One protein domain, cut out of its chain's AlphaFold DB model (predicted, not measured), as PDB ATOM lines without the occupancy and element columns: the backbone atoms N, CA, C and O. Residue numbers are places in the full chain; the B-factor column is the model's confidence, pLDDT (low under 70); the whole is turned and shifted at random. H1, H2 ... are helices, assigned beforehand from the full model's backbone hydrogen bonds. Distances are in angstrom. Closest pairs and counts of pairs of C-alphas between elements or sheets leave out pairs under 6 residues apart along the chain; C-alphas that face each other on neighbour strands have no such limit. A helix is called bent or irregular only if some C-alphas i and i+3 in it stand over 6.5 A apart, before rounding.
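What this domain is: This is residues 2 to 128 of the 175 residues of an uncharacterized protein of Spirochaetes bacterium ADurb.Bin110 (UniProt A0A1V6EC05). Four helices form a loose slab, a row in the order H3, bent H4, H5 and H2 with neighbours running opposite ways, while H1 is set to one side of it, by H4. Residues 50 to 63 make a long strand-free link from H2 across to H3, at the opposite end of the row. The printed part has 127 residues with five named helices, H1 to H5 in chain order, and no named strand; the class is all helix. It is only just compact, close to loose, with a radius of gyration of the C-alphas of 16.3 A and spans of 47 by 39 by 27 A.

How they stand to each other: H1, residues 2 to 22, is apart from H2, residues 28 to 49. H3, residues 64 to 85, precedes H4, residues 90 to 114, assigned as one helix by its hydrogen bonds but bent: C-alphas 100 and 103 are 6.6 A apart. Its arms H4a, residues 90 to 100, and H4b, residues 103 to 114, stand at a shallow tilt of 16 degrees. H1 and H4a only just touch, with 3 pairs of C-alphas within 8 A, the closest those of Leu 9 and Pro 100, 7.0 A. H3 and H4a form a helical hairpin, closest at the C-alphas of Ala 85 and Thr 93, 4.9 A. H3 also touches H4b, opposite ways at 11 degrees, a shallow tilt, closest at the C-alphas of Ala 74 and Ser 105, 5.4 A. H4b and H5, residues 116 to 128, form another hairpin at 37 degrees, only just steep, closest at the C-alphas of Phe 110 and Ala 119, 5.1 A. H5 touches H2 at a shallow tilt of 31 degrees, opposite ways, closest at the C-alphas of Ala 46 and Lys 124, 6.2 A. Every O i to N i+4 pair is within hydrogen-bond range in H1, H2, H3 and H4b; H4a has 4 of 7 and H5 8 of 9.

Where its parts are: H1 begins at C-alpha 2, (8.952, 23.614, -34.796), and measures 30.1 A; H2 measures 30.5 A and H3 30.7 A. H5 ends at C-alpha 128, (-0.354, 46.985, -28.965).

The domain as a whole: The C-alphas of Pro 24 and Ala 61, the two farthest apart, are 47.7 A apart. The printed part has no cut. The link from H2 to H3 is long; the others are tight. Residues 56 to 62 have pLDDT under 70.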
ATOM      1  N   GLY A   2       7.781  23.764 -35.687       82.81
ATOM      2  CA  GLY A   2       8.952  23.614 -34.796       82.81
ATOM      3  C   GLY A   2      10.089  24.612 -35.063       82.81
ATOM      4  O   GLY A   2      10.461  25.357 -34.167       82.81
ATOM      5  N   LYS A   3      10.536  24.742 -36.323       86.56
ATOM      6  CA  LYS A   3      11.564  25.729 -36.718       86.56
ATOM      7  C   LYS A   3      11.212  27.171 -36.322       86.56
ATOM      8  O   LYS A   3      12.086  27.911 -35.893       86.56
ATOM      9  N   ALA A   4       9.942  27.567 -36.444       85.75
ATOM     10  CA  ALA A   4       9.507  28.925 -36.118       85.75
ATOM     11  C   ALA A   4       9.576  29.199 -34.609       85.75
ATOM     12  O   ALA A   4      10.039  30.262 -34.219       85.75
ATOM     13  N   ILE A   5       9.183  28.225 -33.779       86.19
ATOM     14  CA  ILE A   5       9.276  28.317 -32.313       86.19
ATOM     15  C   ILE A   5      10.742  28.397 -31.881       86.19
ATOM     16  O   ILE A   5      11.104  29.238 -31.064       86.19
ATOM     17  N   THR A   6      11.608  27.555 -32.452       88.25
ATOM     18  CA  THR A   6      13.040  27.576 -32.138       88.25
ATOM     19  C   THR A   6      13.663  28.924 -32.495       88.25
ATOM     20  O   THR A   6      14.318  29.529 -31.652       88.25
ATOM     21  N   ILE A   7      13.412  29.434 -33.706       91.62
ATOM     22  CA  ILE A   7      13.910  30.748 -34.133       91.62
ATOM     23  C   ILE A   7      13.371  31.848 -33.217       91.62
ATOM     24  O   ILE A   7      14.131  32.714 -32.796       91.62
ATOM     25  N   SER A   8      12.085  31.812 -32.865       88.75
ATOM     26  CA  SER A   8      11.482  32.856 -32.043       88.75
ATOM     27  C   SER A   8      12.025  32.859 -30.611       88.75
ATOM     28  O   SER A   8      12.268  33.929 -30.062       88.75
ATOM     29  N   LEU A   9      12.283  31.685 -30.023       88.38
ATOM     30  CA  LEU A   9      12.940  31.557 -28.718       88.38
ATOM     31  C   LEU A   9      14.402  32.017 -28.760       88.38
ATOM     32  O   LEU A   9      14.842  32.684 -27.829       88.38
ATOM     33  N   ILE A  10      15.142  31.720 -29.833       92.19
ATOM     34  CA  ILE A  10      16.523  32.200 -30.007       92.19
ATOM     35  C   ILE A  10      16.551  33.727 -30.116       92.19
ATOM     36  O   ILE A  10      17.302  34.380 -29.397       92.19
ATOM     37  N   VAL A  11      15.707  34.306 -30.976       91.94
ATOM     38  CA  VAL A  11      15.614  35.764 -31.146       91.94
ATOM     39  C   VAL A  11      15.223  36.432 -29.830       91.94
ATOM     40  O   VAL A  11      15.837  37.428 -29.448       91.94
ATOM     41  N   TRP A  12      14.255  35.869 -29.103       90.81
ATOM     42  CA  TRP A  12      13.889  36.353 -27.776       90.81
ATOM     43  C   TRP A  12      15.064  36.284 -26.797       90.81
ATOM     44  O   TRP A  12      15.342  37.282 -26.140       90.81
ATOM     45  N   ALA A  13      15.783  35.161 -26.724       89.56
ATOM     46  CA  ALA A  13      16.891  34.984 -25.788       89.56
ATOM     47  C   ALA A  13      18.025  35.982 -26.059       89.56
ATOM     48  O   ALA A  13      18.530  36.607 -25.127       89.56
ATOM     49  N   ILE A  14      18.375  36.186 -27.333       92.88
ATOM     50  CA  ILE A  14      19.368  37.184 -27.749       92.88
ATOM     51  C   ILE A  14      18.889  38.587 -27.369       92.88
ATOM     52  O   ILE A  14      19.626  39.333 -26.732       92.88
ATOM     53  N   THR A  15      17.645  38.937 -27.703       90.25
ATOM     54  CA  THR A  15      17.093  40.271 -27.415       90.25
ATOM     55  C   THR A  15      17.020  40.534 -25.911       90.25
ATOM     56  O   THR A  15      17.398  41.610 -25.460       90.25
ATOM     57  N   ALA A  16      16.597  39.546 -25.119       88.38
ATOM     58  CA  ALA A  16      16.551  39.628 -23.666       88.38
ATOM     59  C   ALA A  16      17.953  39.808 -23.068       88.38
ATOM     60  O   ALA A  16      18.147  40.672 -22.217       88.38
ATOM     61  N   TYR A  17      18.942  39.044 -23.541       89.31
ATOM     62  CA  TYR A  17      20.328  39.168 -23.093       89.31
ATOM     63  C   TYR A  17      20.914  40.552 -23.402       89.31
ATOM     64  O   TYR A  17      21.475  41.199 -22.518       89.31
ATOM     65  N   VAL A  18      20.733  41.026 -24.639       89.62
ATOM     66  CA  VAL A  18      21.138  42.367 -25.089       89.62
ATOM     67  C   VAL A  18      20.489  43.430 -24.205       89.62
ATOM     68  O   VAL A  18      21.186  44.294 -23.684       89.62
ATOM     69  N   PHE A  19      19.180  43.332 -23.962       87.31
ATOM     70  CA  PHE A  19      18.447  44.294 -23.141       87.31
ATOM     71  C   PHE A  19      18.968  44.340 -21.698       87.31
ATOM     72  O   PHE A  19      19.232  45.419 -21.183       87.31
ATOM     73  N   ILE A  20      19.191  43.178 -21.074       85.81
ATOM     74  CA  ILE A  20      19.716  43.079 -19.701       85.81
ATOM     75  C   ILE A  20      21.124  43.686 -19.583       85.81
ATOM     76  O   ILE A  20      21.470  44.227 -18.536       85.81
ATOM     77  N   LYS A  21      21.961  43.572 -20.623       87.69
ATOM     78  CA  LYS A  21      23.358  44.033 -20.583       87.69
ATOM     79  C   LYS A  21      23.549  45.493 -20.986       87.69
ATOM     80  O   LYS A  21      24.448  46.133 -20.453       87.69
ATOM     81  N   LEU A  22      22.760  45.994 -21.934       86.69
ATOM     82  CA  LEU A  22      22.967  47.312 -22.544       86.69
ATOM     83  C   LEU A  22      22.064  48.402 -21.967       86.69
ATOM     84  O   LEU A  22      22.435  49.572 -22.025       86.69
ATOM     85  N   ILE A  23      20.890  48.050 -21.439       83.19
ATOM     86  CA  ILE A  23      19.937  49.036 -20.925       83.19
ATOM     87  C   ILE A  23      20.170  49.204 -19.416       83.19
ATOM     88  O   ILE A  23      19.916  48.263 -18.659       83.19
ATOM     89  N   PRO A  24      20.636  50.377 -18.943       81.75
ATOM     90  CA  PRO A  24      20.723  50.646 -17.511       81.75
ATOM     91  C   PRO A  24      19.319  50.679 -16.888       81.75
ATOM     92  O   PRO A  24      18.338  50.894 -17.603       81.75
ATOM     93  N   PRO A  25      19.184  50.502 -15.561       79.62
ATOM     94  CA  PRO A  25      17.896  50.624 -14.889       79.62
ATOM     95  C   PRO A  25      17.314  52.023 -15.123       79.62
ATOM     96  O   PRO A  25      17.789  53.022 -14.586       79.62
ATOM     97  N   LEU A  26      16.288  52.089 -15.969       83.38
ATOM     98  CA  LEU A  26      15.573  53.318 -16.271       83.38
ATOM     99  C   LEU A  26      14.567  53.601 -15.155       83.38
ATOM    100  O   LEU A  26      13.876  52.700 -14.680       83.38
ATOM    101  N   GLY A  27      14.428  54.875 -14.789       84.88
ATOM    102  CA  GLY A  27      13.263  55.324 -14.032       84.88
ATOM    103  C   GLY A  27      11.967  55.046 -14.805       84.88
ATOM    104  O   GLY A  27      11.976  54.822 -16.018       84.88
ATOM    105  N   MET A  28      10.830  55.106 -14.116       80.19
ATOM    106  CA  MET A  28       9.532  54.692 -14.663       80.19
ATOM    107  C   MET A  28       9.162  55.403 -15.977       80.19
ATOM    108  O   MET A  28       8.723  54.760 -16.926       80.19
ATOM    109  N   GLY A  29       9.419  56.713 -16.069       86.06
ATOM    110  CA  GLY A  29       9.191  57.482 -17.296       86.06
ATOM    111  C   GLY A  29      10.068  57.026 -18.466       86.06
ATOM    112  O   GLY A  29       9.575  56.886 -19.583       86.06
ATOM    113  N   GLY A  30      11.343  56.714 -18.207       88.38
ATOM    114  CA  GLY A  30      12.258  56.185 -19.222       88.38
ATOM    115  C   GLY A  30      11.845  54.795 -19.705       88.38
ATOM    116  O   GLY A  30      11.871  54.531 -20.905       88.38
ATOM    117  N   ALA A  31      11.389  53.930 -18.794       87.56
ATOM    118  CA  ALA A  31      10.877  52.607 -19.139       87.56
ATOM    119  C   ALA A  31       9.608  52.685 -20.009       87.56
ATOM    120  O   ALA A  31       9.504  51.967 -21.002       87.56
ATOM    121  N   ILE A  32       8.677  53.592 -19.686       88.44
ATOM    122  CA  ILE A  32       7.469  53.829 -20.492       88.44
ATOM    123  C   ILE A  32       7.838  54.386 -21.869       88.44
ATOM    124  O   ILE A  32       7.338  53.889 -22.875       88.44
ATOM    125  N   ALA A  33       8.732  55.375 -21.940       90.50
ATOM    126  CA  ALA A  33       9.169  55.954 -23.209       90.50
ATOM    127  C   ALA A  33       9.838  54.906 -24.112       90.50
ATOM    128  O   ALA A  33       9.493  54.791 -25.290       90.50
ATOM    129  N   LEU A  34      10.738  54.092 -23.550       90.81
ATOM    130  CA  LEU A  34      11.384  52.997 -24.268       90.81
ATOM    131  C   LEU A  34      10.362  51.959 -24.741       90.81
ATOM    132  O   LEU A  34      10.414  51.528 -25.891       90.81
ATOM    133  N   TYR A  35       9.404  51.593 -23.889       90.06
ATOM    134  CA  TYR A  35       8.328  50.688 -24.272       90.06
ATOM    135  C   TYR A  35       7.496  51.238 -25.437       90.06
ATOM    136  O   TYR A  35       7.249  50.507 -26.396       90.06
ATOM    137  N   VAL A  36       7.070  52.504 -25.373       91.56
ATOM    138  CA  VAL A  36       6.270  53.138 -26.433       91.56
ATOM    139  C   VAL A  36       7.053  53.149 -27.741       91.56
ATOM    140  O   VAL A  36       6.507  52.772 -28.777       91.56
ATOM    141  N   LEU A  37       8.340  53.499 -27.690       92.69
ATOM    142  CA  LEU A  37       9.225  53.509 -28.852       92.69
ATOM    143  C   LEU A  37       9.373  52.110 -29.467       92.69
ATOM    144  O   LEU A  37       9.121  51.937 -30.658       92.69
ATOM    145  N   VAL A  38       9.718  51.098 -28.668       91.50
ATOM    146  CA  VAL A  38       9.892  49.716 -29.149       91.50
ATOM    147  C   VAL A  38       8.576  49.156 -29.688       91.50
ATOM    148  O   VAL A  38       8.557  48.538 -30.750       91.50
ATOM    149  N   THR A  39       7.461  49.408 -29.005       90.31
ATOM    150  CA  THR A  39       6.132  48.958 -29.434       90.31
ATOM    151  C   THR A  39       5.729  49.609 -30.752       90.31
ATOM    152  O   THR A  39       5.265  48.909 -31.653       90.31
ATOM    153  N   ALA A  40       5.957  50.916 -30.912       90.75
ATOM    154  CA  ALA A  40       5.691  51.621 -32.160       90.75
ATOM    155  C   ALA A  40       6.548  51.077 -33.310       90.75
ATOM    156  O   ALA A  40       6.013  50.788 -34.378       90.75
ATOM    157  N   LEU A  41       7.851  50.861 -33.090       92.69
ATOM    158  CA  LEU A  41       8.747  50.279 -34.094       92.69
ATOM    159  C   LEU A  41       8.315  48.865 -34.496       92.69
ATOM    160  O   LEU A  41       8.201  48.575 -35.686       92.69
ATOM    161  N   CYS A  42       8.008  48.001 -33.526       90.62
ATOM    162  CA  CYS A  42       7.517  46.646 -33.778       90.62
ATOM    163  C   CYS A  42       6.177  46.648 -34.523       90.62
ATOM    164  O   CYS A  42       5.969  45.832 -35.422       90.62
ATOM    165  N   PHE A  43       5.274  47.571 -34.188       88.25
ATOM    166  CA  PHE A  43       3.996  47.710 -34.876       88.25
ATOM    167  C   PHE A  43       4.175  48.213 -36.314       88.25
ATOM    168  O   PHE A  43       3.591  47.648 -37.235       88.25
ATOM    169  N   ILE A  44       5.032  49.216 -36.535       88.44
ATOM    170  CA  ILE A  44       5.364  49.720 -37.875       88.44
ATOM    171  C   ILE A  44       6.025  48.624 -38.715       88.44
ATOM    172  O   ILE A  44       5.664  48.458 -39.877       88.44
ATOM    173  N   LEU A  45       6.942  47.843 -38.142       90.62
ATOM    174  CA  LEU A  45       7.550  46.691 -38.809       90.62
ATOM    175  C   LEU A  45       6.479  45.667 -39.219       90.62
ATOM    176  O   LEU A  45       6.452  45.215 -40.365       90.62
ATOM    177  N   ALA A  46       5.567  45.329 -38.305       86.75
ATOM    178  CA  ALA A  46       4.482  44.385 -38.554       86.75
ATOM    179  C   ALA A  46       3.502  44.869 -39.642       86.75
ATOM    180  O   ALA A  46       3.059  44.075 -40.474       86.75
ATOM    181  N   GLU A  47       3.176  46.162 -39.643       85.94
ATOM    182  CA  GLU A  47       2.213  46.767 -40.564       85.94
ATOM    183  C   GLU A  47       2.827  47.066 -41.938       85.94
ATOM    184  O   GLU A  47       2.289  46.655 -42.966       85.94
ATOM    185  N   ARG A  48       3.961  47.777 -41.964       84.69
ATOM    186  CA  ARG A  48       4.542  48.347 -43.187       84.69
ATOM    187  C   ARG A  48       5.562  47.452 -43.872       84.69
ATOM    188  O   ARG A  48       5.678  47.543 -45.083       84.69
ATOM    189  N   VAL A  49       6.311  46.635 -43.128       85.75
ATOM    190  CA  VAL A  49       7.374  45.790 -43.706       85.75
ATOM    191  C   VAL A  49       6.872  44.369 -43.926       85.75
ATOM    192  O   VAL A  49       7.043  43.795 -44.994       85.75
ATOM    193  N   LEU A  50       6.220  43.794 -42.914       85.00
ATOM    194  CA  LEU A  50       5.722  42.419 -42.971       85.00
ATOM    195  C   LEU A  50       4.325  42.299 -43.592       85.00
ATOM    196  O   LEU A  50       3.857  41.172 -43.777       85.00
ATOM    197  N   HIS A  51       3.666  43.429 -43.883       85.69
ATOM    198  CA  HIS A  51       2.337  43.518 -44.497       85.69
ATOM    199  C   HIS A  51       1.331  42.518 -43.910       85.69
ATOM    200  O   HIS A  51       0.619  41.816 -44.636       85.69
ATOM    201  N   ILE A  52       1.292  42.410 -42.577       81.00
ATOM    202  CA  ILE A  52       0.434  41.435 -41.901       81.00
ATOM    203  C   ILE A  52      -1.029  41.845 -42.092       81.00
ATOM    204  O   ILE A  52      -1.537  42.758 -41.431       81.00
ATOM    205  N   ARG A  53      -1.711  41.140 -43.000       76.75
ATOM    206  CA  ARG A  53      -3.129  41.344 -43.307       76.75
ATOM    207  C   ARG A  53      -4.000  40.986 -42.107       76.75
ATOM    208  O   ARG A  53      -3.717  40.040 -41.373       76.75
ATOM    209  N   ALA A  54      -5.080  41.742 -41.923       71.44
ATOM    210  CA  ALA A  54      -6.135  41.348 -41.001       71.44
ATOM    211  C   ALA A  54      -6.867  40.134 -41.584       71.44
ATOM    212  O   ALA A  54      -7.305  40.168 -42.733       71.44
ATOM    213  N   VAL A  55      -6.983  39.066 -40.800       75.75
ATOM    214  CA  VAL A  55      -7.752  37.878 -41.179       75.75
ATOM    215  C   VAL A  55      -9.168  38.039 -40.611       75.75
ATOM    216  O   VAL A  55      -9.286  38.419 -39.440       75.75
ATOM    217  N   PRO A  56     -10.235  37.801 -41.402       67.50
ATOM    218  CA  PRO A  56     -11.609  37.803 -40.903       67.50
ATOM    219  C   PRO A  56     -11.774  36.840 -39.727       67.50
ATOM    220  O   PRO A  56     -11.064  35.835 -39.641       67.50
ATOM    221  N   HIS A  57     -12.718  37.134 -38.829       64.31
ATOM    222  CA  HIS A  57     -13.060  36.207 -37.754       64.31
ATOM    223  C   HIS A  57     -13.448  34.860 -38.369       64.31
ATOM    224  O   HIS A  57     -14.325  34.802 -39.229       64.31
ATOM    225  N   LYS A  58     -12.757  33.793 -37.968       64.94
ATOM    226  CA  LYS A  58     -13.111  32.437 -38.362       64.94
ATOM    227  C   LYS A  58     -13.792  31.793 -37.171       64.94
ATOM    228  O   LYS A  58     -13.144  31.583 -36.147       64.94
ATOM    229  N   ASP A  59     -15.073  31.481 -37.316       60.59
ATOM    230  CA  ASP A  59     -15.812  30.777 -36.277       60.59
ATOM    231  C   ASP A  59     -15.146  29.421 -36.027       60.59
ATOM    232  O   ASP A  59     -15.116  28.533 -36.884       60.59
ATOM    233  N   THR A  60     -14.544  29.267 -34.851       63.41
ATOM    234  CA  THR A  60     -14.023  27.978 -34.403       63.41
ATOM    235  C   THR A  60     -15.105  27.258 -33.626       63.41
ATOM    236  O   THR A  60     -15.542  27.752 -32.585       63.41
ATOM    237  N   ALA A  61     -15.500  26.072 -34.086       62.75
ATOM    238  CA  ALA A  61     -16.371  25.202 -33.309       62.75
ATOM    239  C   ALA A  61     -15.711  24.852 -31.965       62.75
ATOM    240  O   ALA A  61     -14.530  24.499 -31.906       62.75
ATOM    241  N   PHE A  62     -16.483  24.953 -30.884       64.75
ATOM    242  CA  PHE A  62     -16.036  24.611 -29.540       64.75
ATOM    243  C   PHE A  62     -15.587  23.143 -29.490       64.75
ATOM    244  O   PHE A  62     -16.371  22.232 -29.749       64.75
ATOM    245  N   SER A  63     -14.318  22.903 -29.154       79.50
ATOM    246  CA  SER A  63     -13.761  21.557 -29.043       79.50
ATOM    247  C   SER A  63     -13.132  21.351 -27.673       79.50
ATOM    248  O   SER A  63     -12.114  21.960 -27.340       79.50
ATOM    249  N   TRP A  64     -13.684  20.419 -26.899       82.25
ATOM    250  CA  TRP A  64     -13.108  19.996 -25.620       82.25
ATOM    251  C   TRP A  64     -11.644  19.561 -25.742       82.25
ATOM    252  O   TRP A  64     -10.831  19.874 -24.875       82.25
ATOM    253  N   LYS A  65     -11.273  18.926 -26.863       80.00
ATOM    254  CA  LYS A  65      -9.880  18.547 -27.146       80.00
ATOM    255  C   LYS A  65      -8.964  19.771 -27.238       80.00
ATOM    256  O   LYS A  65      -7.851  19.736 -26.725       80.00
ATOM    257  N   GLN A  66      -9.435  20.863 -27.844       76.56
ATOM    258  CA  GLN A  66      -8.672  22.111 -27.917       76.56
ATOM    259  C   GLN A  66      -8.522  22.755 -26.537       76.56
ATOM    260  O   GLN A  66      -7.447  23.249 -26.225       76.56
ATOM    261  N   ILE A  67      -9.555  22.723 -25.692       82.69
ATOM    262  CA  ILE A  67      -9.488  23.279 -24.329       82.69
ATOM    263  C   ILE A  67      -8.464  22.525 -23.487       82.69
ATOM    264  O   ILE A  67      -7.599  23.153 -22.882       82.69
ATOM    265  N   VAL A  68      -8.516  21.193 -23.498       85.94
ATOM    266  CA  VAL A  68      -7.571  20.356 -22.750       85.94
ATOM    267  C   VAL A  68      -6.144  20.576 -23.248       85.94
ATOM    268  O   VAL A  68      -5.244  20.793 -22.442       85.94
ATOM    269  N   LEU A  69      -5.931  20.610 -24.568       80.50
ATOM    270  CA  LEU A  69      -4.610  20.874 -25.138       80.50
ATOM    271  C   LEU A  69      -4.089  22.267 -24.755       80.50
ATOM    272  O   LEU A  69      -2.917  22.406 -24.422       80.50
ATOM    273  N   ARG A  70      -4.949  23.294 -24.764       81.56
ATOM    274  CA  ARG A  70      -4.596  24.651 -24.320       81.56
ATOM    275  C   ARG A  70      -4.227  24.680 -22.845       81.56
ATOM    276  O   ARG A  70      -3.218  25.285 -22.506       81.56
ATOM    277  N   ALA A  71      -5.027  24.037 -21.998       83.81
ATOM    278  CA  ALA A  71      -4.813  23.999 -20.558       83.81
ATOM    279  C   ALA A  71      -3.504  23.285 -20.209       83.81
ATOM    280  O   ALA A  71      -2.699  23.835 -19.464       83.81
ATOM    281  N   LEU A  72      -3.254  22.111 -20.797       87.25
ATOM    282  CA  LEU A  72      -2.013  21.369 -20.583       87.25
ATOM    283  C   LEU A  72      -0.812  22.134 -21.136       87.25
ATOM    284  O   LEU A  72       0.146  22.359 -20.412       87.25
ATOM    285  N   PHE A  73      -0.873  22.603 -22.384       84.44
ATOM    286  CA  PHE A  73       0.265  23.284 -22.997       84.44
ATOM    287  C   PHE A  73       0.591  24.606 -22.298       84.44
ATOM    288  O   PHE A  73       1.719  24.806 -21.859       84.44
ATOM    289  N   ALA A  74      -0.388  25.501 -22.137       81.50
ATOM    290  CA  ALA A  74      -0.162  26.766 -21.446       81.50
ATOM    291  C   ALA A  74       0.201  26.536 -19.972       81.50
ATOM    292  O   ALA A  74       1.119  27.179 -19.472       81.50
ATOM    293  N   GLY A  75      -0.455  25.584 -19.300       85.00
ATOM    294  CA  GLY A  75      -0.181  25.227 -17.912       85.00
ATOM    295  C   GLY A  75       1.246  24.731 -17.703       85.00
ATOM    296  O   GLY A  75       1.926  25.235 -16.816       85.00
ATOM    297  N   THR A  76       1.744  23.818 -18.541       86.19
ATOM    298  CA  THR A  76       3.127  23.323 -18.455       86.19
ATOM    299  C   THR A  76       4.139  24.436 -18.686       86.19
ATOM    300  O   THR A  76       5.128  24.527 -17.962       86.19
ATOM    301  N   VAL A  77       3.902  25.309 -19.666       83.75
ATOM    302  CA  VAL A  77       4.846  26.388 -19.968       83.75
ATOM    303  C   VAL A  77       4.838  27.456 -18.865       83.75
ATOM    304  O   VAL A  77       5.903  27.912 -18.451       83.75
ATOM    305  N   VAL A  78       3.664  27.819 -18.334       81.88
ATOM    306  CA  VAL A  78       3.545  28.733 -17.186       81.88
ATOM    307  C   VAL A  78       4.173  28.119 -15.939       81.88
ATOM    308  O   VAL A  78       4.965  28.787 -15.285       81.88
ATOM    309  N   ALA A  79       3.885  26.852 -15.633       84.56
ATOM    310  CA  ALA A  79       4.489  26.147 -14.507       84.56
ATOM    311  C   ALA A  79       6.016  26.128 -14.632       84.56
ATOM    312  O   ALA A  79       6.698  26.496 -13.685       84.56
ATOM    313  N   GLY A  80       6.553  25.816 -15.816       83.50
ATOM    314  CA  GLY A  80       7.990  25.871 -16.078       83.50
ATOM    315  C   GLY A  80       8.581  27.263 -15.839       83.50
ATOM    316  O   GLY A  80       9.593  27.392 -15.151       83.50
ATOM    317  N   ALA A  81       7.929  28.317 -16.335       80.19
ATOM    318  CA  ALA A  81       8.368  29.692 -16.100       80.19
ATOM    319  C   ALA A  81       8.327  30.075 -14.609       80.19
ATOM    320  O   ALA A  81       9.270  30.691 -14.118       80.19
ATOM    321  N   VAL A  82       7.278  29.678 -13.879       80.94
ATOM    322  CA  VAL A  82       7.134  29.931 -12.435       80.94
ATOM    323  C   VAL A  82       8.158  29.139 -11.621       80.94
ATOM    324  O   VAL A  82       8.720  29.676 -10.674       80.94
ATOM    325  N   THR A  83       8.455  27.890 -11.986       85.44
ATOM    326  CA  THR A  83       9.504  27.099 -11.331       85.44
ATOM    327  C   THR A  83      10.870  27.753 -11.512       85.44
ATOM    328  O   THR A  83      11.596  27.914 -10.537       85.44
ATOM    329  N   ILE A  84      11.206  28.198 -12.729       81.12
ATOM    330  CA  ILE A  84      12.460  28.926 -12.977       81.12
ATOM    331  C   ILE A  84      12.489  30.233 -12.173       81.12
ATOM    332  O   ILE A  84      13.517  30.582 -11.595       81.12
ATOM    333  N   ALA A  85      11.352  30.924 -12.074       77.81
ATOM    334  CA  ALA A  85      11.206  32.157 -11.309       77.81
ATOM    335  C   ALA A  85      11.460  32.010  -9.799       77.81
ATOM    336  O   ALA A  85      11.741  33.014  -9.153       77.81
ATOM    337  N   GLN A  86      11.396  30.800  -9.228       82.19
ATOM    338  CA  GLN A  86      11.741  30.589  -7.814       82.19
ATOM    339  C   GLN A  86      13.246  30.703  -7.545       82.19
ATOM    340  O   GLN A  86      13.648  31.019  -6.429       82.19
ATOM    341  N   PHE A  87      14.074  30.459  -8.563       85.06
ATOM    342  CA  PHE A  87      15.536  30.487  -8.454       85.06
ATOM    343  C   PHE A  87      16.159  31.674  -9.194       85.06
ATOM    344  O   PHE A  87      17.340  31.972  -9.012       85.06
ATOM    345  N   ALA A  88      15.385  32.344 -10.048       81.94
ATOM    346  CA  ALA A  88      15.843  33.468 -10.843       81.94
ATOM    347  C   ALA A  88      15.575  34.812 -10.137       81.94
ATOM    348  O   ALA A  88      14.585  34.958  -9.420       81.94
ATOM    349  N   PRO A  89      16.414  35.837 -10.372       82.44
ATOM    350  CA  PRO A  89      16.136  37.198  -9.933       82.44
ATOM    351  C   PRO A  89      14.749  37.699 -10.389       82.44
ATOM    352  O   PRO A  89      14.325  37.368 -11.500       82.44
ATOM    353  N   PRO A  90      14.075  38.583  -9.624       78.38
ATOM    354  CA  PRO A  90      12.710  39.035  -9.927       78.38
ATOM    355  C   PRO A  90      12.502  39.590 -11.345       78.38
ATOM    356  O   PRO A  90      11.447  39.390 -11.946       78.38
ATOM    357  N   TYR A  91      13.514  40.250 -11.921       78.00
ATOM    358  CA  TYR A  91      13.433  40.772 -13.289       78.00
ATOM    359  C   TYR A  91      13.365  39.653 -14.347       78.00
ATOM    360  O   TYR A  91      12.725  39.824 -15.384       78.00
ATOM    361  N   MET A  92      13.977  38.491 -14.091       77.75
ATOM    362  CA  MET A  92      13.949  37.347 -15.008       77.75
ATOM    363  C   MET A  92      12.566  36.701 -15.065       77.75
ATOM    364  O   MET A  92      12.154  36.246 -16.129       77.75
ATOM    365  N   THR A  93      11.824  36.720 -13.958       80.00
ATOM    366  CA  THR A  93      10.453  36.202 -13.883       80.00
ATOM    367  C   THR A  93       9.535  36.902 -14.880       80.00
ATOM    368  O   THR A  93       8.828  36.237 -15.635       80.00
ATOM    369  N   GLY A  94       9.587  38.237 -14.959       79.50
ATOM    370  CA  GLY A  94       8.808  38.998 -15.942       79.50
ATOM    371  C   GLY A  94       9.233  38.714 -17.390       79.50
ATOM    372  O   GLY A  94       8.394  38.528 -18.274       79.50
ATOM    373  N   ILE A  95      10.543  38.611 -17.628       84.12
ATOM    374  CA  ILE A  95      11.109  38.325 -18.955       84.12
ATOM    375  C   ILE A  95      10.688  36.930 -19.457       84.12
ATOM    376  O   ILE A  95      10.319  36.779 -20.622       84.12
ATOM    377  N   LEU A  96      10.678  35.920 -18.581       82.62
ATOM    378  CA  LEU A  96      10.267  34.547 -18.901       82.62
ATOM    379  C   LEU A  96       8.744  34.375 -19.000       82.62
ATOM    380  O   LEU A  96       8.262  33.593 -19.824       82.62
ATOM    381  N   ALA A  97       7.976  35.108 -18.193       81.00
ATOM    382  CA  ALA A  97       6.518  35.023 -18.198       81.00
ATOM    383  C   ALA A  97       5.903  35.554 -19.504       81.00
ATOM    384  O   ALA A  97       4.913  35.019 -19.999       81.00
ATOM    385  N   THR A  98       6.489  36.595 -20.096       82.31
ATOM    386  CA  THR A  98       5.904  37.257 -21.271       82.31
ATOM    387  C   THR A  98       6.007  36.410 -22.539       82.31
ATOM    388  O   THR A  98       4.980  36.058 -23.120       82.31
ATOM    389  N   PHE A  99       7.216  36.064 -22.989       81.31
ATOM    390  CA  PHE A  99       7.387  35.446 -24.307       81.31
ATOM    391  C   PHE A  99       7.441  33.911 -24.297       81.31
ATOM    392  O   PHE A  99       6.604  33.315 -24.985       81.31
ATOM    393  N   PRO A 100       8.342  33.239 -23.545       80.06
ATOM    394  CA  PRO A 100       8.329  31.782 -23.454       80.06
ATOM    395  C   PRO A 100       6.990  31.248 -22.958       80.06
ATOM    396  O   PRO A 100       6.472  30.319 -23.565       80.06
ATOM    397  N   ALA A 101       6.397  31.867 -21.930       84.00
ATOM    398  CA  ALA A 101       5.116  31.424 -21.392       84.00
ATOM    399  C   ALA A 101       3.903  31.941 -22.162       84.00
ATOM    400  O   ALA A 101       3.267  31.171 -22.884       84.00
ATOM    401  N   VAL A 102       3.550  33.219 -22.030       84.56
ATOM    402  CA  VAL A 102       2.255  33.706 -22.528       84.56
ATOM    403  C   VAL A 102       2.207  33.783 -24.056       84.56
ATOM    404  O   VAL A 102       1.305  33.206 -24.666       84.56
ATOM    405  N   LEU A 103       3.158  34.460 -24.705       86.94
ATOM    406  CA  LEU A 103       3.082  34.695 -26.154       86.94
ATOM    407  C   LEU A 103       3.319  33.421 -26.967       86.94
ATOM    408  O   LEU A 103       2.558  33.154 -27.896       86.94
ATOM    409  N   SER A 104       4.322  32.612 -26.615       86.69
ATOM    410  CA  SER A 104       4.604  31.367 -27.341       86.69
ATOM    411  C   SER A 104       3.443  30.389 -27.217       86.69
ATOM    412  O   SER A 104       2.991  29.871 -28.237       86.69
ATOM    413  N   SER A 105       2.900  30.186 -26.008       87.25
ATOM    414  CA  SER A 105       1.738  29.307 -25.831       87.25
ATOM    415  C   SER A 105       0.535  29.788 -26.636       87.25
ATOM    416  O   SER A 105      -0.045  29.015 -27.399       87.25
ATOM    417  N   THR A 106       0.227  31.081 -26.565       87.75
ATOM    418  CA  THR A 106      -0.894  31.697 -27.281       87.75
ATOM    419  C   THR A 106      -0.762  31.555 -28.798       87.75
ATOM    420  O   THR A 106      -1.695  31.100 -29.460       87.75
ATOM    421  N   LEU A 107       0.400  31.887 -29.368       89.19
ATOM    422  CA  LEU A 107       0.623  31.826 -30.815       89.19
ATOM    423  C   LEU A 107       0.661  30.387 -31.340       89.19
ATOM    424  O   LEU A 107       0.145  30.119 -32.425       89.19
ATOM    425  N   VAL A 108       1.220  29.451 -30.569       88.44
ATOM    426  CA  VAL A 108       1.186  28.014 -30.877       88.44
ATOM    427  C   VAL A 108      -0.253  27.517 -30.927       88.44
ATOM    428  O   VAL A 108      -0.664  26.918 -31.918       88.44
ATOM    429  N   ILE A 109      -1.040  27.837 -29.900       85.06
ATOM    430  CA  ILE A 109      -2.455  27.478 -29.816       85.06
ATOM    431  C   ILE A 109      -3.242  28.060 -30.997       85.06
ATOM    432  O   ILE A 109      -4.020  27.341 -31.625       85.06
ATOM    433  N   PHE A 110      -3.046  29.338 -31.330       87.38
ATOM    434  CA  PHE A 110      -3.726  29.975 -32.461       87.38
ATOM    435  C   PHE A 110      -3.322  29.372 -33.798       87.38
ATOM    436  O   PHE A 110      -4.181  29.138 -34.642       87.38
ATOM    437  N   THR A 111      -2.047  29.031 -33.964       88.75
ATOM    438  CA  THR A 111      -1.580  28.365 -35.182       88.75
ATOM    439  C   THR A 111      -2.247  26.999 -35.353       88.75
ATOM    440  O   THR A 111      -2.668  26.668 -36.457       88.75
ATOM    441  N   LEU A 112      -2.389  26.225 -34.269       85.50
ATOM    442  CA  LEU A 112      -3.019  24.899 -34.297       85.50
ATOM    443  C   LEU A 112      -4.542  24.950 -34.468       85.50
ATOM    444  O   LEU A 112      -5.114  24.051 -35.073       85.50
ATOM    445  N   SER A 113      -5.205  25.970 -33.918       83.12
ATOM    446  CA  SER A 113      -6.673  26.063 -33.916       83.12
ATOM    447  C   SER A 113      -7.247  26.832 -35.105       83.12
ATOM    448  O   SER A 113      -8.296  26.454 -35.619       83.12
ATOM    449  N   GLN A 114      -6.577  27.899 -35.546       84.56
ATOM    450  CA  GLN A 114      -7.095  28.849 -36.541       84.56
ATOM    451  C   GLN A 114      -6.154  29.075 -37.730       84.56
ATOM    452  O   GLN A 114      -6.526  29.743 -38.694       84.56
ATOM    453  N   GLY A 115      -4.961  28.479 -37.700       86.75
ATOM    454  CA  GLY A 115      -3.963  28.598 -38.754       86.75
ATOM    455  C   GLY A 115      -2.957  29.726 -38.522       86.75
ATOM    456  O   GLY A 115      -3.126  30.610 -37.677       86.75
ATOM    457  N   ALA A 116      -1.866  29.679 -39.287       87.62
ATOM    458  CA  ALA A 116      -0.729  30.579 -39.119       87.62
ATOM    459  C   ALA A 116      -1.076  32.046 -39.409       87.62
ATOM    460  O   ALA A 116      -0.593  32.932 -38.707       87.62
ATOM    461  N   ASP A 117      -1.936  32.317 -40.391       87.19
ATOM    462  CA  ASP A 117      -2.310  33.691 -40.745       87.19
ATOM    463  C   ASP A 117      -3.100  34.369 -39.625       87.19
ATOM    464  O   ASP A 117      -2.839  35.527 -39.291       87.19
ATOM    465  N   PHE A 118      -3.999  33.628 -38.971       86.12
ATOM    466  CA  PHE A 118      -4.730  34.125 -37.808       86.12
ATOM    467  C   PHE A 118      -3.788  34.407 -36.631       86.12
ATOM    468  O   PHE A 118      -3.881  35.457 -35.989       86.12
ATOM    469  N   ALA A 119      -2.831  33.508 -36.375       88.19
ATOM    470  CA  ALA A 119      -1.812  33.718 -35.351       88.19
ATOM    471  C   ALA A 119      -0.944  34.955 -35.647       88.19
ATOM    472  O   ALA A 119      -0.663  35.732 -34.737       88.19
ATOM    473  N   ARG A 120      -0.574  35.196 -36.914       87.94
ATOM    474  CA  ARG A 120       0.181  36.390 -37.341       87.94
ATOM    475  C   ARG A 120      -0.623  37.675 -37.147       87.94
ATOM    476  O   ARG A 120      -0.107  38.628 -36.563       87.94
ATOM    477  N   ALA A 121      -1.880  37.698 -37.591       86.75
ATOM    478  CA  ALA A 121      -2.763  38.851 -37.429       86.75
ATOM    479  C   ALA A 121      -3.001  39.178 -35.948       86.75
ATOM    480  O   ALA A 121      -2.911  40.338 -35.543       86.75
ATOM    481  N   THR A 122      -3.221  38.152 -35.125       87.06
ATOM    482  CA  THR A 122      -3.390  38.322 -33.677       87.06
ATOM    483  C   THR A 122      -2.089  38.757 -33.008       87.06
ATOM    484  O   THR A 122      -2.113  39.636 -32.154       87.06
ATOM    485  N   GLY A 123      -0.940  38.228 -33.440       87.31
ATOM    486  CA  GLY A 123       0.385  38.656 -32.985       87.31
ATOM    487  C   GLY A 123       0.622  40.155 -33.169       87.31
ATOM    488  O   GLY A 123       1.098  40.813 -32.248       87.31
ATOM    489  N   LYS A 124       0.207  40.724 -34.309       87.56
ATOM    490  CA  LYS A 124       0.268  42.176 -34.544       87.56
ATOM    491  C   LYS A 124      -0.545  42.966 -33.512       87.56
ATOM    492  O   LYS A 124      -0.070  43.971 -32.991       87.56
ATOM    493  N   ILE A 125      -1.757  42.511 -33.196       85.81
ATOM    494  CA  ILE A 125      -2.632  43.163 -32.207       85.81
ATOM    495  C   ILE A 125      -2.068  43.001 -30.787       85.81
ATOM    496  O   ILE A 125      -2.116  43.941 -29.995       85.81
ATOM    497  N   LEU A 126      -1.477  41.843 -30.474       86.75
ATOM    498  CA  LEU A 126      -0.847  41.570 -29.180       86.75
ATOM    499  C   LEU A 126       0.307  42.531 -28.869       86.75
ATOM    500  O   LEU A 126       0.492  42.864 -27.702       86.75
ATOM    501  N   ILE A 127       1.029  43.032 -29.881       88.56
ATOM    502  CA  ILE A 127       2.061  44.067 -29.693       88.56
ATOM    503  C   ILE A 127       1.449  45.306 -29.030       88.56
ATOM    504  O   ILE A 127       1.934  45.735 -27.988       88.56
ATOM    505  N   LEU A 128       0.338  45.831 -29.557       84.94
ATOM    506  CA  LEU A 128      -0.354  46.985 -28.965       84.94
ATOM    507  C   LEU A 128      -1.012  46.636 -27.625       84.94
ATOM    508  O   LEU A 128      -0.915  47.391 -26.658       84.94
TER     509      LEU A 128